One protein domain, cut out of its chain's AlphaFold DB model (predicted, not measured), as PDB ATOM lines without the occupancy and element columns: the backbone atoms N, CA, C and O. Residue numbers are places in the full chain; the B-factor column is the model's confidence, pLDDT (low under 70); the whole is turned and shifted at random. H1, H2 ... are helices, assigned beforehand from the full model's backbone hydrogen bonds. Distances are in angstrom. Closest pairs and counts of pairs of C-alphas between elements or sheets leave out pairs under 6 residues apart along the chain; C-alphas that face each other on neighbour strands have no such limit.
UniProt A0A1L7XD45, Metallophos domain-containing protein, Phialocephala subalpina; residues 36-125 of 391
ATOM      1  N   PRO A  36      33.490 -12.269  46.938       62.34
ATOM      2  CA  PRO A  36      33.159 -12.030  45.535       62.34
ATOM      3  C   PRO A  36      31.723 -12.442  45.181       62.34
ATOM      4  O   PRO A  36      31.128 -11.831  44.310       62.34
ATOM      5  N   ALA A  37      31.126 -13.413  45.882       63.19
ATOM      6  CA  ALA A  37      29.745 -13.830  45.640       63.19
ATOM      7  C   ALA A  37      28.701 -12.751  45.994       63.19
ATOM      8  O   ALA A  37      27.580 -12.818  45.499       63.19
ATOM      9  N   ASP A  38      29.065 -11.736  46.787       62.88
ATOM     10  CA  ASP A  38      28.147 -10.666  47.197       62.88
ATOM     11  C   ASP A  38      27.914  -9.615  46.098       62.88
ATOM     12  O   ASP A  38      26.941  -8.861  46.173       62.88
ATOM     13  N   TYR A  39      28.806  -9.571  45.098       66.19
ATOM     14  CA  TYR A  39      28.682  -8.839  43.832       66.19
ATOM     15  C   TYR A  39      29.600  -9.503  42.776       66.19
ATOM     16  O   TYR A  39      30.737  -9.069  42.575       66.19
ATOM     17  N   PRO A  40      29.152 -10.591  42.121       61.34
ATOM     18  CA  PRO A  40      30.053 -11.534  41.448       61.34
ATOM     19  C   PRO A  40      30.650 -11.066  40.123       61.34
ATOM     20  O   PRO A  40      31.640 -11.645  39.679       61.34
ATOM     21  N   THR A  41      30.080 -10.056  39.463       69.62
ATOM     22  CA  THR A  41      30.542  -9.638  38.129       69.62
ATOM     23  C   THR A  41      30.416  -8.129  37.972       69.62
ATOM     24  O   THR A  41      29.317  -7.586  38.059       69.62
ATOM     25  N   PHE A  42      31.552  -7.455  37.776       71.19
ATOM     26  CA  PHE A  42      31.617  -6.026  37.498       71.19
ATOM     27  C   PHE A  42      32.743  -5.722  36.483       71.19
ATOM     28  O   PHE A  42      33.876  -6.135  36.736       71.19
ATOM     29  N   PRO A  43      32.470  -4.995  35.382       76.00
ATOM     30  CA  PRO A  43      31.139  -4.571  34.943       76.00
ATOM     31  C   PRO A  43      30.236  -5.784  34.636       76.00
ATOM     32  O   PRO A  43      30.747  -6.876  34.374       76.00
ATOM     33  N   PRO A  44      28.900  -5.637  34.711       79.56
ATOM     34  CA  PRO A  44      27.970  -6.664  34.252       79.56
ATOM     35  C   PRO A  44      28.302  -7.109  32.824       79.56
ATOM     36  O   PRO A  44      28.695  -6.259  32.020       79.56
ATOM     37  N   PRO A  45      28.125  -8.391  32.479       77.12
ATOM     38  CA  PRO A  45      28.415  -8.890  31.152       77.12
ATOM     39  C   PRO A  45      27.442  -8.314  30.101       77.12
ATOM     40  O   PRO A  45      26.438  -7.666  30.438       77.12
ATOM     41  N   PRO A  46      27.745  -8.512  28.812       71.62
ATOM     42  CA  PRO A  46      26.916  -8.045  27.706       71.62
ATOM     43  C   PRO A  46      25.502  -8.642  27.739       71.62
ATOM     44  O   PRO A  46      25.302  -9.728  28.296       71.62
ATOM     45  N   PRO A  47      24.516  -8.004  27.079       72.06
ATOM     46  CA  PRO A  47      23.138  -8.487  27.097       72.06
ATOM     47  C   PRO A  47      23.005  -9.905  26.532       72.06
ATOM     48  O   PRO A  47      22.223 -10.692  27.052       72.06
ATOM     49  N   SER A  48      23.807 -10.260  25.521       67.44
ATOM     50  CA  SER A  48      23.834 -11.605  24.932       67.44
ATOM     51  C   SER A  48      24.139 -12.701  25.945       67.44
ATOM     52  O   SER A  48      23.602 -13.798  25.836       67.44
ATOM     53  N   ASP A  49      24.995 -12.411  26.921       76.81
ATOM     54  CA  ASP A  49      25.473 -13.390  27.894       76.81
ATOM     55  C   ASP A  49      24.487 -13.491  29.060       76.81
ATOM     56  O   ASP A  49      24.197 -14.583  29.549       76.81
ATOM     57  N   ILE A  50      23.895 -12.357  29.449       78.88
ATOM     58  CA  ILE A  50      22.815 -12.298  30.440       78.88
ATOM     59  C   ILE A  50      21.576 -13.049  29.926       78.88
ATOM     60  O   ILE A  50      20.994 -13.859  30.646       78.88
ATOM     61  N   LEU A  51      21.191 -12.823  28.667       77.56
ATOM     62  CA  LEU A  51      19.988 -13.398  28.059       77.56
ATOM     63  C   LEU A  51      20.138 -14.871  27.650       77.56
ATOM     64  O   LEU A  51      19.129 -15.521  27.386       77.56
ATOM     65  N   GLN A  52      21.354 -15.426  27.634       82.25
ATOM     66  CA  GLN A  52      21.552 -16.875  27.485       82.25
ATOM     67  C   GLN A  52      21.038 -17.653  28.702       82.25
ATOM     68  O   GLN A  52      20.565 -18.778  28.553       82.25
ATOM     69  N   THR A  53      21.130 -17.069  29.903       85.62
ATOM     70  CA  THR A  53      20.752 -17.719  31.172       85.62
ATOM     71  C   THR A  53      20.035 -16.741  32.121       85.62
ATOM     72  O   THR A  53      20.485 -16.511  33.244       85.62
ATOM     73  N   PRO A  54      18.899 -16.139  31.710       81.69
ATOM     74  CA  PRO A  54      18.316 -14.986  32.400       81.69
ATOM     75  C   PRO A  54      17.853 -15.306  33.828       81.69
ATOM     76  O   PRO A  54      18.038 -14.492  34.732       81.69
ATOM     77  N   GLU A  55      17.294 -16.496  34.070       86.44
ATOM     78  CA  GLU A  55      16.857 -16.907  35.412       86.44
ATOM     79  C   GLU A  55      18.039 -17.169  36.355       86.44
ATOM     80  O   GLU A  55      18.037 -16.709  37.499       86.44
ATOM     81  N   GLU A  56      19.085 -17.844  35.872       85.94
ATOM     82  CA  GLU A  56      20.300 -18.099  36.654       85.94
ATOM     83  C   GLU A  56      21.068 -16.807  36.941       85.94
ATOM     84  O   GLU A  56      21.603 -16.610  38.035       85.94
ATOM     85  N   TYR A  57      21.117 -15.902  35.963       87.81
ATOM     86  CA  TYR A  57      21.729 -14.594  36.127       87.81
ATOM     87  C   TYR A  57      20.940 -13.747  37.131       87.81
ATOM     88  O   TYR A  57      21.527 -13.149  38.034       87.81
ATOM     89  N   TRP A  58      19.605 -13.767  37.064       88.62
ATOM     90  CA  TRP A  58      18.759 -13.099  38.050       88.62
ATOM     91  C   TRP A  58      18.944 -13.650  39.468       88.62
ATOM     92  O   TRP A  58      19.003 -12.869  40.419       88.62
ATOM     93  N   ALA A  59      19.109 -14.964  39.634       85.81
ATOM     94  CA  ALA A  59      19.416 -15.557  40.937       85.81
ATOM     95  C   ALA A  59      20.724 -14.995  41.530       85.81
ATOM     96  O   ALA A  59      20.804 -14.759  42.734       85.81
ATOM     97  N   LYS A  60      21.728 -14.699  40.691       84.38
ATOM     98  CA  LYS A  60      22.979 -14.046  41.121       84.38
ATOM     99  C   LYS A  60      22.775 -12.574  41.478       84.38
ATOM    100  O   LYS A  60      23.346 -12.109  42.459       84.38
ATOM    101  N   VAL A  61      21.986 -11.839  40.693       84.56
ATOM    102  CA  VAL A  61      21.716 -10.407  40.922       84.56
ATOM    103  C   VAL A  61      20.884 -10.192  42.188       84.56
ATOM    104  O   VAL A  61      21.233  -9.352  43.011       84.56
ATOM    105  N   SER A  62      19.820 -10.974  42.376       83.19
ATOM    106  CA  SER A  62      18.928 -10.885  43.542       83.19
ATOM    107  C   SER A  62      19.579 -11.357  44.847       83.19
ATOM    108  O   SER A  62      19.194 -10.902  45.920       83.19
ATOM    109  N   ALA A  63      20.596 -12.221  44.768       80.75
ATOM    110  CA  ALA A  63      21.381 -12.657  45.921       80.75
ATOM    111  C   ALA A  63      22.477 -11.658  46.346       80.75
ATOM    112  O   ALA A  63      23.161 -11.900  47.344       80.75
ATOM    113  N   ARG A  64      22.672 -10.548  45.615       83.12
ATOM    114  CA  ARG A  64      23.690  -9.546  45.961       83.12
ATOM    115  C   ARG A  64      23.413  -8.938  47.322       83.12
ATOM    116  O   ARG A  64      22.310  -8.478  47.610       83.12
ATOM    117  N   LYS A  65      24.457  -8.872  48.144       73.38
ATOM    118  CA  LYS A  65      24.374  -8.274  49.479       73.38
ATOM    119  C   LYS A  65      24.715  -6.783  49.481       73.38
ATOM    120  O   LYS A  65      24.295  -6.068  50.388       73.38
ATOM    121  N   PHE A  66      25.456  -6.314  48.476       77.75
ATOM    122  CA  PHE A  66      25.899  -4.924  48.366       77.75
ATOM    123  C   PHE A  66      25.518  -4.306  47.029       77.75
ATOM    124  O   PHE A  66      25.385  -4.987  46.016       77.75
ATOM    125  N   ALA A  67      25.379  -2.984  47.044       71.56
ATOM    126  CA  ALA A  67      25.160  -2.184  45.850       71.56
ATOM    127  C   ALA A  67      26.453  -2.028  45.021       71.56
ATOM    128  O   ALA A  67      26.387  -1.968  43.796       71.56
ATOM    129  N   ALA A  68      27.620  -2.013  45.669       75.75
ATOM    130  CA  ALA A  68      28.920  -1.830  45.030       75.75
ATOM    131  C   ALA A  68      29.793  -3.104  45.098       75.75
ATOM    132  O   ALA A  68      29.576  -3.954  45.969       75.75
ATOM    133  N   PRO A  69      30.795  -3.245  44.204       73.56
ATOM    134  CA  PRO A  69      31.749  -4.351  44.238       73.56
ATOM    135  C   PRO A  69      32.591  -4.401  45.521       73.56
ATOM    136  O   PRO A  69      32.773  -3.408  46.228       73.56
ATOM    137  N   ARG A  70      33.175  -5.572  45.800       67.00
ATOM    138  CA  ARG A  70      34.048  -5.795  46.964       67.00
ATOM    139  C   ARG A  70      35.193  -4.773  47.023       67.00
ATOM    140  O   ARG A  70      35.931  -4.610  46.058       67.00
ATOM    141  N   GLY A  71      35.391  -4.173  48.198       63.22
ATOM    142  CA  GLY A  71      36.442  -3.177  48.444       63.22
ATOM    143  C   GLY A  71      36.000  -1.733  48.199       63.22
ATOM    144  O   GLY A  71      36.781  -0.819  48.449       63.22
ATOM    145  N   VAL A  72      34.753  -1.526  47.764       67.31
ATOM    146  CA  VAL A  72      34.153  -0.206  47.586       67.31
ATOM    147  C   VAL A  72      33.039  -0.019  48.613       67.31
ATOM    148  O   VAL A  72      32.048  -0.745  48.611       67.31
ATOM    149  N   PHE A  73      33.235   0.928  49.530       63.34
ATOM    150  CA  PHE A  73      32.327   1.156  50.660       63.34
ATOM    151  C   PHE A  73      31.225   2.176  50.358       63.34
ATOM    152  O   PHE A  73      30.192   2.169  51.024       63.34
ATOM    153  N   GLU A  74      31.430   3.023  49.349       70.38
ATOM    154  CA  GLU A  74      30.478   4.044  48.922       70.38
ATOM    155  C   GLU A  74      29.881   3.677  47.565       70.38
ATOM    156  O   GLU A  74      30.587   3.331  46.617       70.38
ATOM    157  N   ASP A  75      28.557   3.742  47.476       77.12
ATOM    158  CA  ASP A  75      27.867   3.549  46.210       77.12
ATOM    159  C   ASP A  75      28.079   4.760  45.288       77.12
ATOM    160  O   ASP A  75      28.290   5.885  45.744       77.12
ATOM    161  N   SER A  76      28.012   4.534  43.979       78.44
ATOM    162  CA  SER A  76      28.265   5.567  42.977       78.44
ATOM    163  C   SER A  76      27.224   5.537  41.872       78.44
ATOM    164  O   SER A  76      26.580   4.516  41.616       78.44
ATOM    165  N   SER A  77      27.118   6.655  41.160       74.38
ATOM    166  CA  SER A  77      26.285   6.774  39.970       74.38
ATOM    167  C   SER A  77      26.625   5.711  38.917       74.38
ATOM    168  O   SER A  77      25.727   5.118  38.327       74.38
ATOM    169  N   LEU A  78      27.904   5.376  38.735       77.38
ATOM    170  CA  LEU A  78      28.324   4.326  37.808       77.38
ATOM    171  C   LEU A  78      27.789   2.943  38.215       77.38
ATOM    172  O   LEU A  78      27.231   2.223  37.387       77.38
ATOM    173  N   TYR A  79      27.925   2.563  39.488       79.69
ATOM    174  CA  TYR A  79      27.427   1.269  39.971       79.69
ATOM    175  C   TYR A  79      25.906   1.191  39.883       79.69
ATOM    176  O   TYR A  79      25.355   0.165  39.485       79.69
ATOM    177  N   ALA A  80      25.225   2.291  40.191       75.81
ATOM    178  CA  ALA A  80      23.781   2.371  40.108       75.81
ATOM    179  C   ALA A  80      23.255   2.277  38.668       75.81
ATOM    180  O   ALA A  80      22.278   1.565  38.438       75.81
ATOM    181  N   LEU A  81      23.938   2.887  37.691       76.44
ATOM    182  CA  LEU A  81      23.620   2.707  36.271       76.44
ATOM    183  C   LEU A  81      23.822   1.263  35.807       76.44
ATOM    184  O   LEU A  81      23.006   0.747  35.048       76.44
ATOM    185  N   TYR A  82      24.863   0.580  36.281       78.75
ATOM    186  CA  TYR A  82      25.073  -0.826  35.933       78.75
ATOM    187  C   TYR A  82      24.014  -1.756  36.523       78.75
ATOM    188  O   TYR A  82      23.573  -2.678  35.839       78.75
ATOM    189  N   ARG A  83      23.540  -1.485  37.743       83.69
ATOM    190  CA  ARG A  83      22.399  -2.211  38.319       83.69
ATOM    191  C   ARG A  83      21.120  -1.950  37.524       83.69
ATOM    192  O   ARG A  83      20.409  -2.895  37.200       83.69
ATOM    193  N   LEU A  84      20.866  -0.694  37.147       72.31
ATOM    194  CA  LEU A  84      19.754  -0.324  36.266       72.31
ATOM    195  C   LEU A  84      19.818  -1.064  34.925       72.31
ATOM    196  O   LEU A  84      18.823  -1.652  34.516       72.31
ATOM    197  N   TYR A  85      20.987  -1.100  34.287       80.62
ATOM    198  CA  TYR A  85      21.236  -1.856  33.059       80.62
ATOM    199  C   TYR A  85      20.857  -3.340  33.206       80.62
ATOM    200  O   TYR A  85      20.149  -3.882  32.360       80.62
ATOM    201  N   GLU A  86      21.266  -3.996  34.295       81.25
ATOM    202  CA  GLU A  86      20.938  -5.407  34.534       81.25
ATOM    203  C   GLU A  86      19.443  -5.629  34.765       81.25
ATOM    204  O   GLU A  86      18.881  -6.587  34.239       81.25
ATOM    205  N   PHE A  87      18.784  -4.740  35.512       81.12
ATOM    206  CA  PHE A  87      17.343  -4.828  35.753       81.12
ATOM    207  C   PHE A  87      16.522  -4.594  34.484       81.12
ATOM    208  O   PHE A  87      15.500  -5.251  34.301       81.12
ATOM    209  N   VAL A  88      16.985  -3.708  33.599       73.50
ATOM    210  CA  VAL A  88      16.368  -3.465  32.290       73.50
ATOM    211  C   VAL A  88      16.511  -4.691  31.387       73.50
ATOM    212  O   VAL A  88      15.529  -5.123  30.795       73.50
ATOM    213  N   ILE A  89      17.697  -5.303  31.314       74.50
ATOM    214  CA  ILE A  89      17.917  -6.488  30.463       74.50
ATOM    215  C   ILE A  89      17.129  -7.701  30.942       74.50
ATOM    216  O   ILE A  89      16.650  -8.485  30.128       74.50
ATOM    217  N   LEU A  90      17.002  -7.871  32.255       77.62
ATOM    218  CA  LEU A  90      16.298  -9.002  32.862       77.62
ATOM    219  C   LEU A  90      14.784  -8.777  33.001       77.62
ATOM    220  O   LEU A  90      14.112  -9.612  33.615       77.62
ATOM    221  N   ASP A  91      14.273  -7.653  32.487       74.50
ATOM    222  CA  ASP A  91      12.871  -7.229  32.579       74.50
ATOM    223  C   ASP A  91      12.328  -7.257  34.025       74.50
ATOM    224  O   ASP A  91      11.249  -7.768  34.339       74.50
ATOM    225  N   LYS A  92      13.125  -6.749  34.973       77.38
ATOM    226  CA  LYS A  92      12.781  -6.707  36.404       77.38
ATOM    227  C   LYS A  92      12.178  -5.365  36.762       77.38
ATOM    228  O   LYS A  92      12.833  -4.485  37.319       77.38
ATOM    229  N   VAL A  93      10.896  -5.235  36.422       57.50
ATOM    230  CA  VAL A  93      10.151  -3.971  36.474       57.50
ATOM    231  C   VAL A  93      10.180  -3.297  37.846       57.50
ATOM    232  O   VAL A  93      10.397  -2.090  37.958       57.50
ATOM    233  N   PHE A  94       9.996  -4.079  38.908       58.75
ATOM    234  CA  PHE A  94      10.025  -3.560  40.274       58.75
ATOM    235  C   PHE A  94      11.424  -3.075  40.679       58.75
ATOM    236  O   PHE A  94      11.560  -2.011  41.286       58.75
ATOM    237  N   ASP A  95      12.460  -3.825  40.315       74.38
ATOM    238  CA  ASP A  95      13.838  -3.572  40.722       74.38
ATOM    239  C   ASP A  95      14.463  -2.398  39.968       74.38
ATOM    240  O   ASP A  95      15.082  -1.539  40.602       74.38
ATOM    241  N   TYR A  96      14.231  -2.275  38.651       67.75
ATOM    242  CA  TYR A  96      14.707  -1.099  37.917       67.75
ATOM    243  C   TYR A  96      14.021   0.169  38.424       67.75
ATOM    244  O   TYR A  96      14.695   1.179  38.605       67.75
ATOM    245  N   ARG A  97      12.711   0.136  38.717       57.00
ATOM    246  CA  ARG A  97      11.980   1.302  39.235       57.00
ATOM    247  C   ARG A  97      12.552   1.775  40.570       57.00
ATOM    248  O   ARG A  97      12.806   2.966  40.735       57.00
ATOM    249  N   ASN A  98      12.776   0.851  41.503       64.88
ATOM    250  CA  ASN A  98      13.344   1.167  42.813       64.88
ATOM    251  C   ASN A  98      14.779   1.697  42.695       64.88
ATOM    252  O   ASN A  98      15.154   2.641  43.389       64.88
ATOM    253  N   ALA A  99      15.577   1.119  41.794       66.44
ATOM    254  CA  ALA A  99      16.935   1.576  41.532       66.44
ATOM    255  C   ALA A  99      16.970   2.965  40.884       66.44
ATOM    256  O   ALA A  99      17.826   3.774  41.235       66.44
ATOM    257  N   LEU A 100      16.017   3.261  39.997       65.88
ATOM    258  CA  LEU A 100      15.866   4.558  39.341       65.88
ATOM    259  C   LEU A 100      15.489   5.624  40.372       65.88
ATOM    260  O   LEU A 100      16.129   6.662  40.478       65.88
ATOM    261  N   GLU A 101      14.503   5.335  41.217       62.75
ATOM    262  CA  GLU A 101      14.097   6.247  42.284       62.75
ATOM    263  C   GLU A 101      15.231   6.498  43.290       62.75
ATOM    264  O   GLU A 101      15.468   7.639  43.694       62.75
ATOM    265  N   ALA A 102      15.970   5.452  43.670       65.62
ATOM    266  CA  ALA A 102      17.140   5.582  44.532       65.62
ATOM    267  C   ALA A 102      18.238   6.427  43.874       65.62
ATOM    268  O   ALA A 102      18.832   7.262  44.551       65.62
ATOM    269  N   PHE A 103      18.468   6.257  42.570       74.44
ATOM    270  CA  PHE A 103      19.438   7.030  41.798       74.44
ATOM    271  C   PHE A 103      19.117   8.526  41.804       74.44
ATOM    272  O   PHE A 103      19.977   9.340  42.128       74.44
ATOM    273  N   TRP A 104      17.865   8.899  41.532       62.81
ATOM    274  CA  TRP A 104      17.443  10.306  41.481       62.81
ATOM    275  C   TRP A 104      17.470  11.008  42.842       62.81
ATOM    276  O   TRP A 104      17.612  12.226  42.910       62.81
ATOM    277  N   ARG A 105      17.358  10.261  43.945       70.38
ATOM    278  CA  ARG A 105      17.448  10.825  45.302       70.38
ATOM    279  C   ARG A 105      18.887  11.180  45.708       70.38
ATOM    280  O   ARG A 105      19.080  11.860  46.720       70.38
ATOM    281  N   GLN A 106      19.892  10.769  44.931       75.12
ATOM    282  CA  GLN A 106      21.304  11.039  45.200       75.12
ATOM    283  C   GLN A 106      21.766  12.322  44.503       75.12
ATOM    284  O   GLN A 106      22.332  12.314  43.417       75.12
ATOM    285  N   HIS A 107      21.580  13.457  45.173       71.12
ATOM    286  CA  HIS A 107      21.888  14.794  44.644       71.12
ATOM    287  C   HIS A 107      23.382  15.028  44.329       71.12
ATOM    288  O   HIS A 107      23.726  16.006  43.674       71.12
ATOM    289  N   GLN A 108      24.271  14.158  44.817       72.94
ATOM    290  CA  GLN A 108      25.717  14.205  44.562       72.94
ATOM    291  C   GLN A 108      26.131  13.383  43.327       72.94
ATOM    292  O   GLN A 108      27.293  13.400  42.928       72.94
ATOM    293  N   TRP A 109      25.207  12.640  42.714       75.56
ATOM    294  CA  TRP A 109      25.478  11.780  41.564       75.56
ATOM    295  C   TRP A 109      25.345  12.567  40.256       75.56
ATOM    296  O   TRP A 109      24.297  12.590  39.615       75.56
ATOM    297  N   ILE A 110      26.434  13.224  39.853       66.06
ATOM    298  CA  ILE A 110      26.494  13.998  38.606       66.06
ATOM    299  C   ILE A 110      26.679  13.039  37.424       66.06
ATOM    300  O   ILE A 110      27.755  12.478  37.226       66.06
ATOM    301  N   VAL A 111      25.631  12.879  36.611       60.56
ATOM    302  CA  VAL A 111      25.622  11.972  35.444       60.56
ATOM    303  C   VAL A 111      26.725  12.315  34.437       60.56
ATOM    304  O   VAL A 111      27.380  11.422  33.914       60.56
ATOM    305  N   GLN A 112      27.001  13.605  34.229       55.75
ATOM    306  CA  GLN A 112      28.040  14.077  33.304       55.75
ATOM    307  C   GLN A 112      29.467  13.661  33.710       55.75
ATOM    308  O   GLN A 112      30.365  13.645  32.875       55.75
ATOM    309  N   GLN A 113      29.696  13.343  34.986       59.16
ATOM    310  CA  GLN A 113      31.012  12.946  35.499       59.16
ATOM    311  C   GLN A 113      31.233  11.433  35.457       59.16
ATOM    312  O   GLN A 113      32.300  10.962  35.852       59.16
ATOM    313  N   ILE A 114      30.239  10.663  35.007       59.81
ATOM    314  CA  ILE A 114      30.359   9.215  34.894       59.81
ATOM    315  C   ILE A 114      31.336   8.916  33.753       59.81
ATOM    316  O   ILE A 114      31.071   9.307  32.614       59.81
ATOM    317  N   PRO A 115      32.475   8.258  34.033       55.06
ATOM    318  CA  PRO A 115      33.433   7.933  32.995       55.06
ATOM    319  C   PRO A 115      32.801   6.948  32.015       55.06
ATOM    320  O   PRO A 115      32.169   5.975  32.430       55.06
ATOM    321  N   ASP A 116      33.011   7.196  30.723       54.75
ATOM    322  CA  ASP A 116      32.728   6.205  29.692       54.75
ATOM    323  C   ASP A 116      33.483   4.917  30.064       54.75
ATOM    324  O   ASP A 116      34.710   4.962  30.240       54.75
ATOM    325  N   PRO A 117      32.783   3.783  30.243       54.62
ATOM    326  CA  PRO A 117      33.423   2.538  30.629       54.62
ATOM    327  C   PRO A 117      34.389   1.990  29.576       54.62
ATOM    328  O   PRO A 117      35.101   1.042  29.902       54.62
ATOM    329  N   LYS A 118      34.453   2.582  28.368       53.91
ATOM    330  CA  LYS A 118      35.306   2.133  27.256       53.91
ATOM    331  C   LYS A 118      35.113   0.636  27.010       53.91
ATOM    332  O   LYS A 118      36.071  -0.127  27.011       53.91
ATOM    333  N   ASP A 119      33.849   0.225  26.916       49.62
ATOM    334  CA  ASP A 119      33.486  -1.177  26.716       49.62
ATOM    335  C   ASP A 119      33.732  -1.563  25.250       49.62
ATOM    336  O   ASP A 119      33.175  -0.957  24.332       49.62
ATOM    337  N   ASP A 120      34.567  -2.580  25.047       49.03
ATOM    338  CA  ASP A 120      34.947  -3.108  23.735       49.03
ATOM    339  C   ASP A 120      33.833  -3.976  23.111       49.03
ATOM    340  O   ASP A 120      33.981  -4.484  21.995       49.03
ATOM    341  N   ASN A 121      32.732  -4.219  23.838       42.94
ATOM    342  CA  ASN A 121      31.681  -5.133  23.418       42.94
ATOM    343  C   ASN A 121      30.564  -4.447  22.595       42.94
ATOM    344  O   ASN A 121      29.831  -3.598  23.112       42.94
ATOM    345  N   PRO A 122      30.327  -4.880  21.341       43.75
ATOM    346  CA  PRO A 122      29.412  -4.218  20.406       43.75
ATOM    347  C   PRO A 122      27.911  -4.437  20.684       43.75
ATOM    348  O   PRO A 122      27.075  -3.926  19.938       43.75
ATOM    349  N   ALA A 123      27.529  -5.202  21.715       39.31
ATOM    350  CA  ALA A 123      26.144  -5.636  21.936       39.31
ATOM    351  C   ALA A 123      25.297  -4.735  22.862       39.31
ATOM    352  O   ALA A 123      24.152  -5.088  23.152       39.31
ATOM    353  N   ARG A 124      25.807  -3.595  23.352       42.66
ATOM    354  CA  ARG A 124      25.037  -2.712  24.251       42.66
ATOM    355  C   ARG A 124      24.239  -1.650  23.493       42.66
ATOM    356  O   ARG A 124      24.786  -0.865  22.725       42.66
ATOM    357  N   ILE A 125      22.941  -1.619  23.780       44.25
ATOM    358  CA  ILE A 125      21.987  -0.583  23.376       44.25
ATOM    359  C   ILE A 125      21.642   0.203  24.646       44.25
ATOM    360  O   ILE A 125      21.299  -0.411  25.656       44.25
TER     361      ILE A 125
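This is residues 36 to 125 of the 391 residues of the protein "Metallophos domain-containing protein" of Phialocephala subalpina (UniProt A0A1L7XD45). Two helices, H3 and H4, lie side by side as a hairpin, and two shorter helices, H1 and H2, make a corner by the end of H3 that leads into H4. Long stretches with no named element loop round them: residues 63 to 76 run from H2 to the start of H3, and residues 105 to 125 run back along the outside after H4. The printed part has 90 residues with four named helices, in the order H1, H2, H3, H4, and no named strand; the class is all helix, though under half of the residues, 40 of 90, are in named elements. The whole is compact and rounded, with a radius of gyration of the C-alphas of 12.9 A and spans of 36 by 28 by 27 A.

Begin with the longest helix, H3, residues 77 to 89. It touches H4, residues 93 to 104, and the two form a helical hairpin at a shallow tilt of 18 degrees, running opposite ways. Look for their closest C-alphas at Phe 87 and Tyr 96, 5.1 A apart. H1, residues 47 to 52, only just touches H3, with 3 pairs of C-alphas within 8 A and with residue 89 alone of H3. The closest C-alphas there are those of Pro 47 and Ile 89, 6.5 A apart, and the two helices run the same way at a steep tilt of 44 degrees. H2, residues 54 to 62, is close to H1 but not clearly touching it, and the closest C-alphas are those of Ile 50 and Tyr 57, 6.2 A apart. Those two run opposite ways at a steep tilt of 68 degrees, only just short of about perpendicular. H2 and H3 are near each other, their closest C-alphas being 8.1 A apart. H4 is apart from H1 and H2. In H1, H2, H3 and H4 every O i to N i+4 pair is within hydrogen-bond range.

Find C-alpha 77 at (26.285, 6.774, 39.970); from there H3 runs 18.3 A to C-alpha 89 at (17.917, -6.488, 30.463). H4 then covers 16.8 A from Val 93 to C-alpha 104 at (17.443, 10.306, 41.481). Earlier, H1 begins at C-alpha 47 at (23.138, -8.487, 27.097), and H2 runs 11.9 A from Pro 54 to Ser 62.

The two C-alphas farthest apart are those of Gln 52 and His 107, 36.0 A. The printed part has no cut. The link from H2 to H3 is long, with 14 residues; the links from H1 to H2 and from H3 to H4 are tight. The mean pLDDT of the printed part is 70.1, and 37 residues are under 70, among them residues 36 to 41, 96 to 102 and 110 to 125.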